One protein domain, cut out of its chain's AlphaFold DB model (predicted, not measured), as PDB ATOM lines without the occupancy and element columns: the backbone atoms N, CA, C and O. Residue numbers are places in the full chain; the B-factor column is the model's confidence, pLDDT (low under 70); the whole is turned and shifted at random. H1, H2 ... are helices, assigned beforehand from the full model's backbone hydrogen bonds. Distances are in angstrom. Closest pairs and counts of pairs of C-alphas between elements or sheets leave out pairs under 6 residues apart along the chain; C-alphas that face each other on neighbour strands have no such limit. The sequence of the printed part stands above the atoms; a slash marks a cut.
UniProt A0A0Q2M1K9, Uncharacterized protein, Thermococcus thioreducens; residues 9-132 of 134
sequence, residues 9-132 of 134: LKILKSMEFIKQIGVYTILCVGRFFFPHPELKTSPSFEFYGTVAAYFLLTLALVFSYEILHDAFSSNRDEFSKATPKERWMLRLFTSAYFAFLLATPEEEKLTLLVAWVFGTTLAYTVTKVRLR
ATOM      1  N   LEU A   9      75.393  96.588 -30.106       91.81
ATOM      2  CA  LEU A   9      76.511  96.595 -31.051       91.81
ATOM      3  C   LEU A   9      77.726  97.376 -30.520       91.81
ATOM      4  O   LEU A   9      78.857  96.947 -30.726       91.81
ATOM      5  N   LYS A  10      77.500  98.495 -29.817       92.00
ATOM      6  CA  LYS A  10      78.573  99.291 -29.204       92.00
ATOM      7  C   LYS A  10      79.288  98.507 -28.104       92.00
ATOM      8  O   LYS A  10      80.508  98.577 -28.025       92.00
ATOM      9  N   ILE A  11      78.548  97.743 -27.298       93.19
ATOM     10  CA  ILE A  11      79.119  96.885 -26.247       93.19
ATOM     11  C   ILE A  11      79.964  95.777 -26.882       93.19
ATOM     12  O   ILE A  11      81.144  95.655 -26.565       93.19
ATOM     13  N   LEU A  12      79.389  95.023 -27.827       92.00
ATOM     14  CA  LEU A  12      80.042  93.859 -28.443       92.00
ATOM     15  C   LEU A  12      81.311  94.217 -29.232       92.00
ATOM     16  O   LEU A  12      82.223  93.403 -29.324       92.00
ATOM     17  N   LYS A  13      81.380  95.430 -29.794       92.69
ATOM     18  CA  LYS A  13      82.567  95.933 -30.506       92.69
ATOM     19  C   LYS A  13      83.565  96.662 -29.604       92.69
ATOM     20  O   LYS A  13      84.605  97.101 -30.089       92.69
ATOM     21  N   SER A  14      83.255  96.851 -28.324       94.56
ATOM     22  CA  SER A  14      84.149  97.572 -27.425       94.56
ATOM     23  C   SER A  14      85.383  96.735 -27.087       94.56
ATOM     24  O   SER A  14      85.306  95.530 -26.842       94.56
ATOM     25  N   MET A  15      86.537  97.398 -27.033       93.44
ATOM     26  CA  MET A  15      87.796  96.762 -26.644       93.44
ATOM     27  C   MET A  15      87.737  96.209 -25.212       93.44
ATOM     28  O   MET A  15      88.377  95.211 -24.904       93.44
ATOM     29  N   GLU A  16      86.959  96.846 -24.335       91.19
ATOM     30  CA  GLU A  16      86.766  96.404 -22.955       91.19
ATOM     31  C   GLU A  16      86.054  95.050 -22.880       91.19
ATOM     32  O   GLU A  16      86.563  94.133 -22.237       91.19
ATOM     33  N   PHE A  17      84.953  94.886 -23.617       94.75
ATOM     34  CA  PHE A  17      84.239  93.614 -23.697       94.75
ATOM     35  C   PHE A  17      85.125  92.491 -24.249       94.75
ATOM     36  O   PHE A  17      85.196  91.410 -23.666       94.75
ATOM     37  N   ILE A  18      85.850  92.762 -25.342       95.25
ATOM     38  CA  ILE A  18      86.755  91.789 -25.972       95.25
ATOM     39  C   ILE A  18      87.861  91.365 -24.995       95.25
ATOM     40  O   ILE A  18      88.142  90.173 -24.867       95.25
ATOM     41  N   LYS A  19      88.455  92.316 -24.262       95.44
ATOM     42  CA  LYS A  19      89.466  92.022 -23.235       95.44
ATOM     43  C   LYS A  19      88.905  91.143 -22.118       95.44
ATOM     44  O   LYS A  19      89.556  90.174 -21.742       95.44
ATOM     45  N   GLN A  20      87.708  91.446 -21.615       94.31
ATOM     46  CA  GLN A  20      87.080  90.665 -20.545       94.31
ATOM     47  C   GLN A  20      86.770  89.229 -20.986       94.31
ATOM     48  O   GLN A  20      87.116  88.290 -20.273       94.31
ATOM     49  N   ILE A  21      86.213  89.036 -22.188       96.00
ATOM     50  CA  ILE A  21      86.023  87.689 -22.754       96.00
ATOM     51  C   ILE A  21      87.359  86.964 -22.896       96.00
ATOM     52  O   ILE A  21      87.444  85.786 -22.550       96.00
ATOM     53  N   GLY A  22      88.396  87.646 -23.388       95.81
ATOM     54  CA  GLY A  22      89.734  87.074 -23.520       95.81
ATOM     55  C   GLY A  22      90.257  86.539 -22.187       95.81
ATOM     56  O   GLY A  22      90.668  85.384 -22.116       95.81
ATOM     57  N   VAL A  23      90.153  87.335 -21.118       95.56
ATOM     58  CA  VAL A  23      90.548  86.926 -19.759       95.56
ATOM     59  C   VAL A  23      89.750  85.710 -19.292       95.56
ATOM     60  O   VAL A  23      90.347  84.712 -18.894       95.56
ATOM     61  N   TYR A  24      88.418  85.743 -19.384       94.94
ATOM     62  CA  TYR A  24      87.592  84.616 -18.940       94.94
ATOM     63  C   TYR A  24      87.844  83.342 -19.748       94.94
ATOM     64  O   TYR A  24      87.814  82.245 -19.192       94.94
ATOM     65  N   THR A  25      88.138  83.481 -21.040       95.50
ATOM     66  CA  THR A  25      88.485  82.358 -21.916       95.50
ATOM     67  C   THR A  25      89.836  81.764 -21.530       95.50
ATOM     68  O   THR A  25      89.937  80.548 -21.401       95.50
ATOM     69  N   ILE A  26      90.855  82.594 -21.280       96.56
ATOM     70  CA  ILE A  26      92.176  82.136 -20.819       96.56
ATOM     71  C   ILE A  26      92.054  81.367 -19.502       96.56
ATOM     72  O   ILE A  26      92.665  80.314 -19.356       96.56
ATOM     73  N   LEU A  27      91.235  81.850 -18.567       95.94
ATOM     74  CA  LEU A  27      90.982  81.157 -17.303       95.94
ATOM     75  C   LEU A  27      90.310  79.791 -17.520       95.94
ATOM     76  O   LEU A  27      90.760  78.800 -16.945       95.94
ATOM     77  N   CYS A  28      89.297  79.704 -18.391       95.69
ATOM     78  CA  CYS A  28      88.679  78.423 -18.752       95.69
ATOM     79  C   CYS A  28      89.684  77.462 -19.407       95.69
ATOM     80  O   CYS A  28      89.700  76.279 -19.079       95.69
ATOM     81  N   VAL A  29      90.545  77.957 -20.300       95.12
ATOM     82  CA  VAL A  29      91.600  77.155 -20.938       95.12
ATOM     83  C   VAL A  29      92.626  76.684 -19.908       95.12
ATOM     84  O   VAL A  29      92.995  75.515 -19.906       95.12
ATOM     85  N   GLY A  30      93.047  77.547 -18.984       94.75
ATOM     86  CA  GLY A  30      93.923  77.155 -17.881       94.75
ATOM     87  C   GLY A  30      93.308  76.016 -17.070       94.75
ATOM     88  O   GLY A  30      93.945  74.987 -16.854       94.75
ATOM     89  N   ARG A  31      92.030  76.137 -16.709       94.00
ATOM     90  CA  ARG A  31      91.330  75.085 -15.968       94.00
ATOM     91  C   ARG A  31      91.096  73.811 -16.782       94.00
ATOM     92  O   ARG A  31      91.077  72.727 -16.215       94.00
ATOM     93  N   PHE A  32      90.990  73.906 -18.105       93.50
ATOM     94  CA  PHE A  32      90.956  72.727 -18.966       93.50
ATOM     95  C   PHE A  32      92.209  71.859 -18.788       93.50
ATOM     96  O   PHE A  32      92.094  70.635 -18.758       93.50
ATOM     97  N   PHE A  33      93.392  72.470 -18.677       94.12
ATOM     98  CA  PHE A  33      94.652  71.745 -18.475       94.12
ATOM     99  C   PHE A  33      94.896  71.349 -17.019       94.12
ATOM    100  O   PHE A  33      95.586  70.368 -16.762       94.12
ATOM    101  N   PHE A  34      94.300  72.081 -16.083       93.69
ATOM    102  CA  PHE A  34      94.420  71.840 -14.651       93.69
ATOM    103  C   PHE A  34      93.021  71.738 -14.035       93.69
ATOM    104  O   PHE A  34      92.564  72.720 -13.440       93.69
ATOM    105  N   PRO A  35      92.308  70.609 -14.206       93.06
ATOM    106  CA  PRO A  35      90.978  70.420 -13.630       93.06
ATOM    107  C   PRO A  35      91.040  70.282 -12.101       93.06
ATOM    108  O   PRO A  35      92.103  70.355 -11.478       93.06
ATOM    109  N   HIS A  36      89.879  70.147 -11.467       90.75
ATOM    110  CA  HIS A  36      89.798  69.897 -10.037       90.75
ATOM    111  C   HIS A  36      90.345  68.496  -9.715       90.75
ATOM    112  O   HIS A  36      89.852  67.527 -10.284       90.75
ATOM    113  N   PRO A  37      91.323  68.367  -8.800       86.75
ATOM    114  CA  PRO A  37      92.042  67.107  -8.588       86.75
ATOM    115  C   PRO A  37      91.168  65.998  -7.987       86.75
ATOM    116  O   PRO A  37      91.444  64.822  -8.183       86.75
ATOM    117  N   GLU A  38      90.123  66.370  -7.247       89.44
ATOM    118  CA  GLU A  38      89.265  65.415  -6.530       89.44
ATOM    119  C   GLU A  38      87.923  65.147  -7.229       89.44
ATOM    120  O   GLU A  38      87.233  64.197  -6.876       89.44
ATOM    121  N   LEU A  39      87.541  65.950  -8.233       89.56
ATOM    122  CA  LEU A  39      86.245  65.798  -8.901       89.56
ATOM    123  C   LEU A  39      86.430  65.068 -10.227       89.56
ATOM    124  O   LEU A  39      86.948  65.635 -11.185       89.56
ATOM    125  N   LYS A  40      85.957  63.824 -10.299       87.12
ATOM    126  CA  LYS A  40      86.062  63.009 -11.519       87.12
ATOM    127  C   LYS A  40      84.970  63.336 -12.537       87.12
ATOM    128  O   LYS A  40      85.273  63.556 -13.706       87.12
ATOM    129  N   THR A  41      83.716  63.432 -12.090       87.44
ATOM    130  CA  THR A  41      82.529  63.602 -12.950       87.44
ATOM    131  C   THR A  41      81.599  64.714 -12.452       87.44
ATOM    132  O   THR A  41      81.559  65.020 -11.255       87.44
ATOM    133  N   SER A  42      80.836  65.326 -13.367       80.25
ATOM    134  CA  SER A  42      79.937  66.452 -13.057       80.25
ATOM    135  C   SER A  42      78.622  66.036 -12.388       80.25
ATOM    136  O   SER A  42      78.188  66.731 -11.477       80.25
ATOM    137  N   PRO A  43      77.934  64.936 -12.746       82.75
ATOM    138  CA  PRO A  43      76.671  64.577 -12.102       82.75
ATOM    139  C   PRO A  43      76.903  63.808 -10.792       82.75
ATOM    140  O   PRO A  43      76.322  62.747 -10.575       82.75
ATOM    141  N   SER A  44      77.755  64.328  -9.908       88.25
ATOM    142  CA  SER A  44      78.048  63.740  -8.599       88.25
ATOM    143  C   SER A  44      77.573  64.651  -7.465       88.25
ATOM    144  O   SER A  44      77.538  65.875  -7.596       88.25
ATOM    145  N   PHE A  45      77.196  64.060  -6.328       90.69
ATOM    146  CA  PHE A  45      76.810  64.830  -5.139       90.69
ATOM    147  C   PHE A  45      77.947  65.755  -4.673       90.69
ATOM    148  O   PHE A  45      77.706  66.911  -4.331       90.69
ATOM    149  N   GLU A  46      79.185  65.263  -4.734       91.62
ATOM    150  CA  GLU A  46      80.400  66.015  -4.412       91.62
ATOM    151  C   GLU A  46      80.569  67.232  -5.323       91.62
ATOM    152  O   GLU A  46      80.786  68.334  -4.826       91.62
ATOM    153  N   PHE A  47      80.370  67.077  -6.638       93.12
ATOM    154  CA  PHE A  47      80.408  68.202  -7.574       93.12
ATOM    155  C   PHE A  47      79.401  69.292  -7.201       93.12
ATOM    156  O   PHE A  47      79.779  70.458  -7.084       93.12
ATOM    157  N   TYR A  48      78.130  68.941  -6.976       93.00
ATOM    158  CA  TYR A  48      77.111  69.936  -6.625       93.00
ATOM    159  C   TYR A  48      77.399  70.603  -5.275       93.00
ATOM    160  O   TYR A  48      77.193  71.812  -5.139       93.00
ATOM    161  N   GLY A  49      77.923  69.847  -4.306       94.31
ATOM    162  CA  GLY A  49      78.398  70.383  -3.031       94.31
ATOM    163  C   GLY A  49      79.523  71.403  -3.217       94.31
ATOM    164  O   GLY A  49      79.442  72.514  -2.693       94.31
ATOM    165  N   THR A  50      80.526  71.075  -4.032       94.94
ATOM    166  CA  THR A  50      81.660  71.958  -4.330       94.94
ATOM    167  C   THR A  50      81.239  73.201  -5.115       94.94
ATOM    168  O   THR A  50      81.654  74.310  -4.774       94.94
ATOM    169  N   VAL A  51      80.357  73.063  -6.114       95.00
ATOM    170  CA  VAL A  51      79.777  74.202  -6.844       95.00
ATOM    171  C   VAL A  51      79.048  75.137  -5.882       95.00
ATOM    172  O   VAL A  51      79.276  76.345  -5.921       95.00
ATOM    173  N   ALA A  52      78.206  74.605  -4.993       96.00
ATOM    174  CA  ALA A  52      77.480  75.413  -4.017       96.00
ATOM    175  C   ALA A  52      78.432  76.125  -3.039       96.00
ATOM    176  O   ALA A  52      78.264  77.317  -2.777       96.00
ATOM    177  N   ALA A  53      79.460  75.429  -2.547       96.44
ATOM    178  CA  ALA A  53      80.461  76.003  -1.654       96.44
ATOM    179  C   ALA A  53      81.230  77.155  -2.320       96.44
ATOM    180  O   ALA A  53      81.300  78.255  -1.766       96.44
ATOM    181  N   TYR A  54      81.748  76.949  -3.537       96.62
ATOM    182  CA  TYR A  54      82.438  78.003  -4.283       96.62
ATOM    183  C   TYR A  54      81.515  79.153  -4.669       96.62
ATOM    184  O   TYR A  54      81.948  80.307  -4.657       96.62
ATOM    185  N   PHE A  55      80.247  78.870  -4.966       97.12
ATOM    186  CA  PHE A  55      79.259  79.901  -5.250       97.12
ATOM    187  C   PHE A  55      79.046  80.811  -4.040       97.12
ATOM    188  O   PHE A  55      79.151  82.028  -4.175       97.12
ATOM    189  N   LEU A  56      78.801  80.245  -2.854       97.25
ATOM    190  CA  LEU A  56      78.591  81.017  -1.626       97.25
ATOM    191  C   LEU A  56      79.840  81.804  -1.222       97.25
ATOM    192  O   LEU A  56      79.731  82.975  -0.858       97.25
ATOM    193  N   LEU A  57      81.019  81.189  -1.331       96.62
ATOM    194  CA  LEU A  57      82.289  81.848  -1.032       96.62
ATOM    195  C   LEU A  57      82.532  83.028  -1.978       96.62
ATOM    196  O   LEU A  57      82.838  84.131  -1.528       96.62
ATOM    197  N   THR A  58      82.340  82.826  -3.282       95.31
ATOM    198  CA  THR A  58      82.508  83.903  -4.268       95.31
ATOM    199  C   THR A  58      81.467  84.998  -4.065       95.31
ATOM    200  O   THR A  58      81.801  86.179  -4.127       95.31
ATOM    201  N   LEU A  59      80.220  84.630  -3.764       95.56
ATOM    202  CA  LEU A  59      79.153  85.589  -3.502       95.56
ATOM    203  C   LEU A  59      79.482  86.467  -2.293       95.56
ATOM    204  O   LEU A  59      79.323  87.685  -2.371       95.56
ATOM    205  N   ALA A  60      79.985  85.869  -1.212       94.00
ATOM    206  CA  ALA A  60      80.441  86.598  -0.035       94.00
ATOM    207  C   ALA A  60      81.597  87.551  -0.376       94.00
ATOM    208  O   ALA A  60      81.537  88.720  -0.009       94.00
ATOM    209  N   LEU A  61      82.598  87.098  -1.140       93.88
ATOM    210  CA  LEU A  61      83.725  87.939  -1.560       93.88
ATOM    211  C   LEU A  61      83.283  89.132  -2.413       93.88
ATOM    212  O   LEU A  61      83.716  90.254  -2.159       93.88
ATOM    213  N   VAL A  62      82.407  88.915  -3.400       91.06
ATOM    214  CA  VAL A  62      81.884  90.001  -4.246       91.06
ATOM    215  C   VAL A  62      81.077  90.989  -3.407       91.06
ATOM    216  O   VAL A  62      81.200  92.197  -3.591       91.06
ATOM    217  N   PHE A  63      80.285  90.495  -2.456       89.88
ATOM    218  CA  PHE A  63      79.517  91.348  -1.555       89.88
ATOM    219  C   PHE A  63      80.423  92.180  -0.636       89.88
ATOM    220  O   PHE A  63      80.211  93.381  -0.482       89.88
ATOM    221  N   SER A  64      81.469  91.575  -0.068       88.06
ATOM    222  CA  SER A  64      82.470  92.289   0.731       88.06
ATOM    223  C   SER A  64      83.224  93.332  -0.090       88.06
ATOM    224  O   SER A  64      83.426  94.445   0.390       88.06
ATOM    225  N   TYR A  65      83.601  93.000  -1.328       85.81
ATOM    226  CA  TYR A  65      84.231  93.942  -2.252       85.81
ATOM    227  C   TYR A  65      83.326  95.149  -2.514       85.81
ATOM    228  O   TYR A  65      83.782  96.284  -2.420       85.81
ATOM    229  N   GLU A  66      82.039  94.913  -2.772       85.00
ATOM    230  CA  GLU A  66      81.072  95.984  -2.997       85.00
ATOM    231  C   GLU A  66      80.894  96.874  -1.760       85.00
ATOM    232  O   GLU A  66      80.913  98.092  -1.898       85.00
ATOM    233  N   ILE A  67      80.781  96.303  -0.554       83.69
ATOM    234  CA  ILE A  67      80.669  97.085   0.692       83.69
ATOM    235  C   ILE A  67      81.897  97.972   0.893       83.69
ATOM    236  O   ILE A  67      81.762  99.158   1.194       83.69
ATOM    237  N   LEU A  68      83.095  97.401   0.735       80.62
ATOM    238  CA  LEU A  68      84.341  98.152   0.859       80.62
ATOM    239  C   LEU A  68      84.405  99.257  -0.197       80.62
ATOM    240  O   LEU A  68      84.771 100.388   0.111       80.62
ATOM    241  N   HIS A  69      84.003  98.959  -1.430       73.94
ATOM    242  CA  HIS A  69      84.009  99.939  -2.502       73.94
ATOM    243  C   HIS A  69      82.995 101.074  -2.269       73.94
ATOM    244  O   HIS A  69      83.337 102.243  -2.447       73.94
ATOM    245  N   ASP A  70      81.771 100.766  -1.832       74.75
ATOM    246  CA  ASP A  70      80.749 101.770  -1.513       74.75
ATOM    247  C   ASP A  70      81.187 102.650  -0.320       74.75
ATOM    248  O   ASP A  70      80.929 103.855  -0.319       74.75
ATOM    249  N   ALA A  71      81.932 102.100   0.647       73.25
ATOM    250  CA  ALA A  71      82.478 102.856   1.780       73.25
ATOM    251  C   ALA A  71      83.584 103.859   1.389       73.25
ATOM    252  O   ALA A  71      83.712 104.906   2.023       73.25
ATOM    253  N   PHE A  72      84.361 103.575   0.339       66.75
ATOM    254  CA  PHE A  72      85.491 104.406  -0.113       66.75
ATOM    255  C   PHE A  72      85.264 105.041  -1.495       66.75
ATOM    256  O   PHE A  72      86.224 105.358  -2.200       66.75
ATOM    257  N   SER A  73      84.000 105.206  -1.901       55.59
ATOM    258  CA  SER A  73      83.639 105.407  -3.308       55.59
ATOM    259  C   SER A  73      84.422 106.529  -4.010       55.59
ATOM    260  O   SER A  73      84.342 107.712  -3.676       55.59
ATOM    261  N   SER A  74      85.144 106.153  -5.068       57.56
ATOM    262  CA  SER A  74      85.440 107.079  -6.158       57.56
ATOM    263  C   SER A  74      84.279 107.001  -7.155       57.56
ATOM    264  O   SER A  74      83.798 105.915  -7.482       57.56
ATOM    265  N   ASN A  75      83.819 108.143  -7.669       55.38
ATOM    266  CA  ASN A  75      82.673 108.271  -8.590       55.38
ATOM    267  C   ASN A  75      82.873 107.601  -9.980       55.38
ATOM    268  O   ASN A  75      82.238 107.983 -10.964       55.38
ATOM    269  N   ARG A  76      83.803 106.645 -10.112       59.22
ATOM    270  CA  ARG A  76      84.272 106.097 -11.394       59.22
ATOM    271  C   ARG A  76      83.991 104.612 -11.629       59.22
ATOM    272  O   ARG A  76      84.242 104.171 -12.747       59.22
ATOM    273  N   ASP A  77      83.451 103.875 -10.662       69.00
ATOM    274  CA  ASP A  77      83.318 102.416 -10.785       69.00
ATOM    275  C   ASP A  77      81.973 101.916 -11.359       69.00
ATOM    276  O   ASP A  77      80.998 102.658 -11.493       69.00
ATOM    277  N   GLU A  78      81.922 100.640 -11.740       73.94
ATOM    278  CA  GLU A  78      80.731  99.971 -12.268       73.94
ATOM    279  C   GLU A  78      79.626  99.807 -11.218       73.94
ATOM    280  O   GLU A  78      78.464 100.086 -11.516       73.94
ATOM    281  N   PHE A  79      79.952  99.457  -9.970       77.50
ATOM    282  CA  PHE A  79      78.940  99.269  -8.923       77.50
ATOM    283  C   PHE A  79      78.190 100.562  -8.580       77.50
ATOM    284  O   PHE A  79      76.976 100.535  -8.359       77.50
ATOM    285  N   SER A  80      78.859 101.717  -8.624       77.94
ATOM    286  CA  SER A  80      78.218 103.014  -8.369       77.94
ATOM    287  C   SER A  80      77.270 103.449  -9.496       77.94
ATOM    288  O   SER A  80      76.292 104.153  -9.242       77.94
ATOM    289  N   LYS A  81      77.501 102.989 -10.734       78.75
ATOM    290  CA  LYS A  81      76.649 103.266 -11.911       78.75
ATOM    291  C   LYS A  81      75.597 102.185 -12.188       78.75
ATOM    292  O   LYS A  81      74.697 102.396 -13.011       78.75
ATOM    293  N   ALA A  82      75.725 101.021 -11.557       84.56
ATOM    294  CA  ALA A  82      74.826  99.888 -11.725       84.56
ATOM    295  C   ALA A  82      73.492 100.117 -11.002       84.56
ATOM    296  O   ALA A  82      73.442 100.541  -9.848       84.56
ATOM    297  N   THR A  83      72.393  99.754 -11.661       87.19
ATOM    298  CA  THR A  83      71.088  99.643 -10.996       87.19
ATOM    299  C   THR A  83      71.089  98.482  -9.989       87.19
ATOM    300  O   THR A  83      71.878  97.546 -10.146       87.19
ATOM    301  N   PRO A  84      70.172  98.447  -9.000       88.94
ATOM    302  CA  PRO A  84      70.082  97.329  -8.054       88.94
ATOM    303  C   PRO A  84      69.964  95.956  -8.735       88.94
ATOM    304  O   PRO A  84      70.571  94.981  -8.293       88.94
ATOM    305  N   LYS A  85      69.235  95.884  -9.856       89.94
ATOM    306  CA  LYS A  85      69.125  94.667 -10.671       89.94
ATOM    307  C   LYS A  85      70.465  94.268 -11.291       89.94
ATOM    308  O   LYS A  85      70.821  93.095 -11.270       89.94
ATOM    309  N   GLU A  86      71.205  95.228 -11.841       90.81
ATOM    310  CA  GLU A  86      72.518  94.979 -12.447       90.81
ATOM    311  C   GLU A  86      73.549  94.558 -11.398       90.81
ATOM    312  O   GLU A  86      74.291  93.616 -11.652       90.81
ATOM    313  N   ARG A  87      73.540  95.155 -10.198       90.62
ATOM    314  CA  ARG A  87      74.386  94.716  -9.074       90.62
ATOM    315  C   ARG A  87      74.147  93.245  -8.735       90.62
ATOM    316  O   ARG A  87      75.094  92.470  -8.643       90.62
ATOM    317  N   TRP A  88      72.885  92.825  -8.634       92.75
ATOM    318  CA  TRP A  88      72.552  91.412  -8.427       92.75
ATOM    319  C   TRP A  88      72.993  90.518  -9.586       92.75
ATOM    320  O   TRP A  88      73.528  89.442  -9.339       92.75
ATOM    321  N   MET A  89      72.827  90.955 -10.839       93.12
ATOM    322  CA  MET A  89      73.341  90.209 -11.994       93.12
ATOM    323  C   MET A  89      74.860  90.031 -11.909       93.12
ATOM    324  O   MET A  89      75.340  88.914 -12.066       93.12
ATOM    325  N   LEU A  90      75.611  91.094 -11.605       92.88
ATOM    326  CA  LEU A  90      77.065  91.030 -11.440       92.88
ATOM    327  C   LEU A  90      77.455  90.032 -10.346       92.88
ATOM    328  O   LEU A  90      78.287  89.162 -10.594       92.88
ATOM    329  N   ARG A  91      76.804  90.087  -9.178       93.44
ATOM    330  CA  ARG A  91      77.033  89.140  -8.075       93.44
ATOM    331  C   ARG A  91      76.793  87.696  -8.503       93.44
ATOM    332  O   ARG A  91      77.674  86.854  -8.341       93.44
ATOM    333  N   LEU A  92      75.621  87.413  -9.068       94.94
ATOM    334  CA  LEU A  92      75.221  86.054  -9.430       94.94
ATOM    335  C   LEU A  92      76.083  85.488 -10.561       94.94
ATOM    336  O   LEU A  92      76.526  84.348 -10.459       94.94
ATOM    337  N   PHE A  93      76.370  86.271 -11.604       95.44
ATOM    338  CA  PHE A  93      77.178  85.802 -12.730       95.44
ATOM    339  C   PHE A  93      78.651  85.642 -12.377       95.44
ATOM    340  O   PHE A  93      79.254  84.669 -12.813       95.44
ATOM    341  N   THR A  94      79.215  86.530 -11.553       94.69
ATOM    342  CA  THR A  94      80.582  86.357 -11.032       94.69
ATOM    343  C   THR A  94      80.672  85.094 -10.188       94.69
ATOM    344  O   THR A  94      81.554  84.265 -10.403       94.69
ATOM    345  N   SER A  95      79.710  84.898  -9.286       96.06
ATOM    346  CA  SER A  95      79.680  83.727  -8.409       96.06
ATOM    347  C   SER A  95      79.493  82.432  -9.191       96.06
ATOM    348  O   SER A  95      80.220  81.473  -8.963       96.06
ATOM    349  N   ALA A  96      78.577  82.410 -10.163       96.25
ATOM    350  CA  ALA A  96      78.365  81.254 -11.027       96.25
ATOM    351  C   ALA A  96      79.594  80.963 -11.901       96.25
ATOM    352  O   ALA A  96      80.016  79.813 -11.987       96.25
ATOM    353  N   TYR A  97      80.203  81.993 -12.501       96.62
ATOM    354  CA  TYR A  97      81.418  81.853 -13.302       96.62
ATOM    355  C   TYR A  97      82.521  81.136 -12.521       96.62
ATOM    356  O   TYR A  97      82.998  80.088 -12.955       96.62
ATOM    357  N   PHE A  98      82.890  81.663 -11.350       96.12
ATOM    358  CA  PHE A  98      83.956  81.076 -10.545       96.12
ATOM    359  C   PHE A  98      83.563  79.731  -9.942       96.12
ATOM    360  O   PHE A  98      84.413  78.849  -9.878       96.12
ATOM    361  N   ALA A  99      82.299  79.522  -9.564       96.00
ATOM    362  CA  ALA A  99      81.850  78.234  -9.049       96.00
ATOM    363  C   ALA A  99      82.049  77.107 -10.072       96.00
ATOM    364  O   ALA A  99      82.691  76.105  -9.762       96.00
ATOM    365  N   PHE A 100      81.565  77.287 -11.306       94.62
ATOM    366  CA  PHE A 100      81.716  76.281 -12.362       94.62
ATOM    367  C   PHE A 100      83.156  76.166 -12.873       94.62
ATOM    368  O   PHE A 100      83.619  75.062 -13.162       94.62
ATOM    369  N   LEU A 101      83.893  77.280 -12.944       95.94
ATOM    370  CA  LEU A 101      85.310  77.260 -13.295       95.94
ATOM    371  C   LEU A 101      86.115  76.461 -12.259       95.94
ATOM    372  O   LEU A 101      86.851  75.544 -12.598       95.94
ATOM    373  N   LEU A 102      85.974  76.762 -10.971       94.19
ATOM    374  CA  LEU A 102      86.758  76.095  -9.933       94.19
ATOM    375  C   LEU A 102      86.338  74.633  -9.749       94.19
ATOM    376  O   LEU A 102      87.208  73.782  -9.578       94.19
ATOM    377  N   ALA A 103      85.052  74.310  -9.884       94.06
ATOM    378  CA  ALA A 103      84.536  72.945  -9.768       94.06
ATOM    379  C   ALA A 103      84.657  72.101 -11.055       94.06
ATOM    380  O   ALA A 103      84.024  71.055 -11.151       94.06
ATOM    381  N   THR A 104      85.430  72.532 -12.059       93.94
ATOM    382  CA  THR A 104      85.595  71.767 -13.307       93.94
ATOM    383  C   THR A 104      86.161  70.368 -13.025       93.94
ATOM    384  O   THR A 104      87.291  70.289 -12.536       93.94
ATOM    385  N   PRO A 105      85.434  69.281 -13.341       91.88
ATOM    386  CA  PRO A 105      85.896  67.928 -13.102       91.88
ATOM    387  C   PRO A 105      86.894  67.467 -14.171       91.88
ATOM    388  O   PRO A 105      87.025  68.070 -15.239       91.88
ATOM    389  N   GLU A 106      87.608  66.391 -13.864       90.06
ATOM    390  CA  GLU A 106      88.676  65.839 -14.696       90.06
ATOM    391  C   GLU A 106      88.159  65.272 -16.027       90.06
ATOM    392  O   GLU A 106      88.669  65.635 -17.094       90.06
ATOM    393  N   GLU A 107      87.123  64.428 -15.980       87.31
ATOM    394  CA  GLU A 107      86.634  63.689 -17.150       87.31
ATOM    395  C   GLU A 107      85.597  64.485 -17.960       87.31
ATOM    396  O   GLU A 107      85.537  64.384 -19.187       87.31
ATOM    397  N   GLU A 108      84.789  65.322 -17.303       85.31
ATOM    398  CA  GLU A 108      83.607  65.939 -17.911       85.31
ATOM    399  C   GLU A 108      83.692  67.473 -17.960       85.31
ATOM    400  O   GLU A 108      83.157  68.224 -17.144       85.31
ATOM    401  N   LYS A 109      84.356  67.966 -19.004       87.00
ATOM    402  CA  LYS A 109      84.697  69.391 -19.146       87.00
ATOM    403  C   LYS A 109      83.563  70.276 -19.676       87.00
ATOM    404  O   LYS A 109      83.787  71.449 -19.971       87.00
ATOM    405  N   LEU A 110      82.335  69.757 -19.779       89.56
ATOM    406  CA  LEU A 110      81.151  70.535 -20.180       89.56
ATOM    407  C   LEU A 110      80.863  71.694 -19.213       89.56
ATOM    408  O   LEU A 110      80.355  72.741 -19.615       89.56
ATOM    409  N   THR A 111      81.263  71.548 -17.954       92.25
ATOM    410  CA  THR A 111      81.203  72.596 -16.927       92.25
ATOM    411  C   THR A 111      81.989  73.857 -17.306       92.25
ATOM    412  O   THR A 111      81.573  74.957 -16.946       92.25
ATOM    413  N   LEU A 112      83.050  73.748 -18.117       93.81
ATOM    414  CA  LEU A 112      83.789  74.907 -18.634       93.81
ATOM    415  C   LEU A 112      83.001  75.703 -19.669       93.81
ATOM    416  O   LEU A 112      83.158  76.921 -19.740       93.81
ATOM    417  N   LEU A 113      82.144  75.047 -20.457       93.94
ATOM    418  CA  LEU A 113      81.243  75.747 -21.373       93.94
ATOM    419  C   LEU A 113      80.223  76.562 -20.574       93.94
ATOM    420  O   LEU A 113      79.986  77.729 -20.881       93.94
ATOM    421  N   VAL A 114      79.676  75.967 -19.512       94.19
ATOM    422  CA  VAL A 114      78.763  76.646 -18.580       94.19
ATOM    423  C   VAL A 114      79.458  77.845 -17.931       94.19
ATOM    424  O   VAL A 114      78.929  78.958 -17.977       94.19
ATOM    425  N   ALA A 115      80.674  77.655 -17.407       95.69
ATOM    426  CA  ALA A 115      81.488  78.744 -16.876       95.69
ATOM    427  C   ALA A 115      81.693  79.839 -17.936       95.69
ATOM    428  O   ALA A 115      81.396  81.003 -17.688       95.69
ATOM    429  N   TRP A 116      82.100  79.492 -19.155       96.69
ATOM    430  CA  TRP A 116      82.348  80.465 -20.219       96.69
ATOM    431  C   TRP A 116      81.105  81.291 -20.603       96.69
ATOM    432  O   TRP A 116      81.210  82.504 -20.812       96.69
ATOM    433  N   VAL A 117      79.915  80.680 -20.628       96.56
ATOM    434  CA  VAL A 117      78.642  81.392 -20.856       96.56
ATOM    435  C   VAL A 117      78.375  82.409 -19.743       96.56
ATOM    436  O   VAL A 117      78.012  83.560 -20.025       96.56
ATOM    437  N   PHE A 118      78.605  82.030 -18.482       96.56
ATOM    438  CA  PHE A 118      78.476  82.954 -17.355       96.56
ATOM    439  C   PHE A 118      79.496  84.093 -17.425       96.56
ATOM    440  O   PHE A 118      79.114  85.251 -17.260       96.56
ATOM    441  N   GLY A 119      80.751  83.798 -17.770       96.38
ATOM    442  CA  GLY A 119      81.798  84.806 -17.958       96.38
ATOM    443  C   GLY A 119      81.467  85.789 -19.084       96.38
ATOM    444  O   GLY A 119      81.608  86.998 -18.923       96.38
ATOM    445  N   THR A 120      80.929  85.306 -20.203       96.06
ATOM    446  CA  THR A 120      80.496  86.158 -21.325       96.06
ATOM    447  C   THR A 120      79.345  87.084 -20.922       96.06
ATOM    448  O   THR A 120      79.349  88.278 -21.233       96.06
ATOM    449  N   THR A 121      78.367  86.555 -20.184       95.88
ATOM    450  CA  THR A 121      77.220  87.332 -19.688       95.88
ATOM    451  C   THR A 121      77.652  88.375 -18.654       95.88
ATOM    452  O   THR A 121      77.170  89.515 -18.667       95.88
ATOM    453  N   LEU A 122      78.608  88.017 -17.798       95.56
ATOM    454  CA  LEU A 122      79.247  88.931 -16.862       95.56
ATOM    455  C   LEU A 122      79.982  90.052 -17.602       95.56
ATOM    456  O   LEU A 122      79.715  91.221 -17.333       95.56
ATOM    457  N   ALA A 123      80.821  89.712 -18.587       95.38
ATOM    458  CA  ALA A 123      81.569  90.682 -19.389       95.38
ATOM    459  C   ALA A 123      80.641  91.698 -20.067       95.38
ATOM    460  O   ALA A 123      80.878  92.909 -20.058       95.38
ATOM    461  N   TYR A 124      79.535  91.205 -20.626       95.00
ATOM    462  CA  TYR A 124      78.516  92.051 -21.231       95.00
ATOM    463  C   TYR A 124      77.914  93.023 -20.210       95.00
ATOM    464  O   TYR A 124      77.797  94.216 -20.489       95.00
ATOM    465  N   THR A 125      77.545  92.526 -19.028       93.00
ATOM    466  CA  THR A 125      76.887  93.327 -17.987       93.00
ATOM    467  C   THR A 125      77.824  94.398 -17.431       93.00
ATOM    468  O   THR A 125      77.434  95.563 -17.374       93.00
ATOM    469  N   VAL A 126      79.070  94.039 -17.111       92.19
ATOM    470  CA  VAL A 126      80.104  94.986 -16.657       92.19
ATOM    471  C   VAL A 126      80.310  96.081 -17.700       92.19
ATOM    472  O   VAL A 126      80.200  97.274 -17.406       92.19
ATOM    473  N   THR A 127      80.535  95.686 -18.953       92.38
ATOM    474  CA  THR A 127      80.825  96.642 -20.023       92.38
ATOM    475  C   THR A 127      79.626  97.545 -20.323       92.38
ATOM    476  O   THR A 127      79.789  98.744 -20.560       92.38
ATOM    477  N   LYS A 128      78.398  97.009 -20.260       92.25
ATOM    478  CA  LYS A 128      77.163  97.796 -20.379       92.25
ATOM    479  C   LYS A 128      77.118  98.911 -19.333       92.25
ATOM    480  O   LYS A 128      76.829 100.055 -19.682       92.25
ATOM    481  N   VAL A 129      77.392  98.577 -18.074       90.44
ATOM    482  CA  VAL A 129      77.344  99.525 -16.956       90.44
ATOM    483  C   VAL A 129      78.446 100.580 -17.076       90.44
ATOM    484  O   VAL A 129      78.184 101.761 -16.856       90.44
ATOM    485  N   ARG A 130      79.657 100.195 -17.489       87.75
ATOM    486  CA  ARG A 130      80.784 101.131 -17.651       87.75
ATOM    487  C   ARG A 130      80.609 102.120 -18.797       87.75
ATOM    488  O   ARG A 130      80.903 103.302 -18.631       87.75
ATOM    489  N   LEU A 131      80.113 101.657 -19.945       88.38
ATOM    490  CA  LEU A 131      79.919 102.479 -21.149       88.38
ATOM    491  C   LEU A 131      78.700 103.409 -21.080       88.38
ATOM    492  O   LEU A 131      78.437 104.158 -22.028       88.38
ATOM    493  N   ARG A 132      77.939 103.336 -19.992       84.50
ATOM    494  CA  ARG A 132      76.775 104.166 -19.727       84.50
ATOM    495  C   ARG A 132      77.197 105.623 -19.546       84.50
ATOM    496  O   ARG A 132      78.061 105.942 -18.728       84.50
TER     497      ARG A 132
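AT A GLANCE: This is residues 9 to 132 of the 134 residues of an uncharacterized protein of Thermococcus thioreducens (UniProt A0A0Q2M1K9). Four long helices stand side by side in a curved row, in the order H2, H6, H5, H3, with each helix running opposite to the next one in the row. H6 and H5 form the core of the row, H2 covers H6 at one edge and H3 packs on H5 at the other, while the short helices H1 and H4 lie at one end, by the last turns of H6, and the links H2 to H3 and H5 to H6 lie at the other end. The printed part has 124 residues with six named helices, H1 to H6 in order along the chain, and no named strand; the class is all helix. The whole is compact, with a radius of gyration of the C-alphas of 15.4 A and spans of 45 by 32 by 20 A.

HOW THE PARTS SIT: Start at the first printed residue with H1, residues 9 to 12, which touches H6, residues 110 to 130, at residues 124 to 128 alone; the closest C-alphas are those of Ile 11 and Lys 128, 6.3 A apart. H6 is the hub and touches four other helices. Go on to H2, residues 15 to 33, which is close to H1 but not clearly touching, with the C-alphas of Ile 11 and Phe 17 closest at 6.6 A. H2 touches H6, closest at the C-alphas of Gln 20 and Ala 123, 5.6 A apart, at a shallow tilt of 20 degrees, opposite ways. Next look at H3, residues 45 to 71, which is apart from H2 and from H6. H3 touches H5, residues 84 to 102, at a steep tilt of 42 degrees, opposite ways; the C-alphas of Tyr 54 and Ala 99 are their closest, 4.8 A apart. Then comes H4, residues 78 to 81, which touches residues 126 to 130 of H6 alone, the C-alphas of Glu 78 and Arg 130 being closest at 5.5 A. H5 and H6 touch as a helical hairpin, at a shallow tilt of 30 degrees, with the C-alphas of Tyr 97 and Ala 115 closest at 4.7 A. H2, H5 and H6 form a bundle, three helices side by side. In it residues 27 to 31 of H2 alone touch residues 101 to 102 of H5; the closest C-alphas are those of Cys 28 and Leu 101, 6.5 A apart, and the two helices run the same way at a shallow tilt of 28 degrees. In H2, H3, H5 and H6 every O i to N i+4 pair is within hydrogen-bond range, while H1 and H4 are too short for such a pair.

IN THESE COORDINATES: Find C-alpha 9 at (76.511, 96.595, -31.051), where the four residues of H1 begin. H2 runs from C-alpha 15 to C-alpha 33 over 27.2 A. H3, the longest helix with 27 residues, starts at C-alpha 45 at (76.810, 64.830, -5.139) and reaches C-alpha 71 after 39.1 A. H4 covers the four residues 78 to 81. H5 runs from C-alpha 84 to C-alpha 102 over 27.1 A, and H6 covers 30.7 A from C-alpha 110 to C-alpha 130 at (80.784, 101.131, -17.651).

THE WHOLE: Look at Asn 75 and Glu 107 for the two C-alphas farthest apart, at 45.6 A. The printed part has no cut. The link from H2 to H3, with 11 residues, is long. The mean pLDDT of the printed part is 90.0; look for low confidence, under 70, at residues 72 to 77, between H3 and H4.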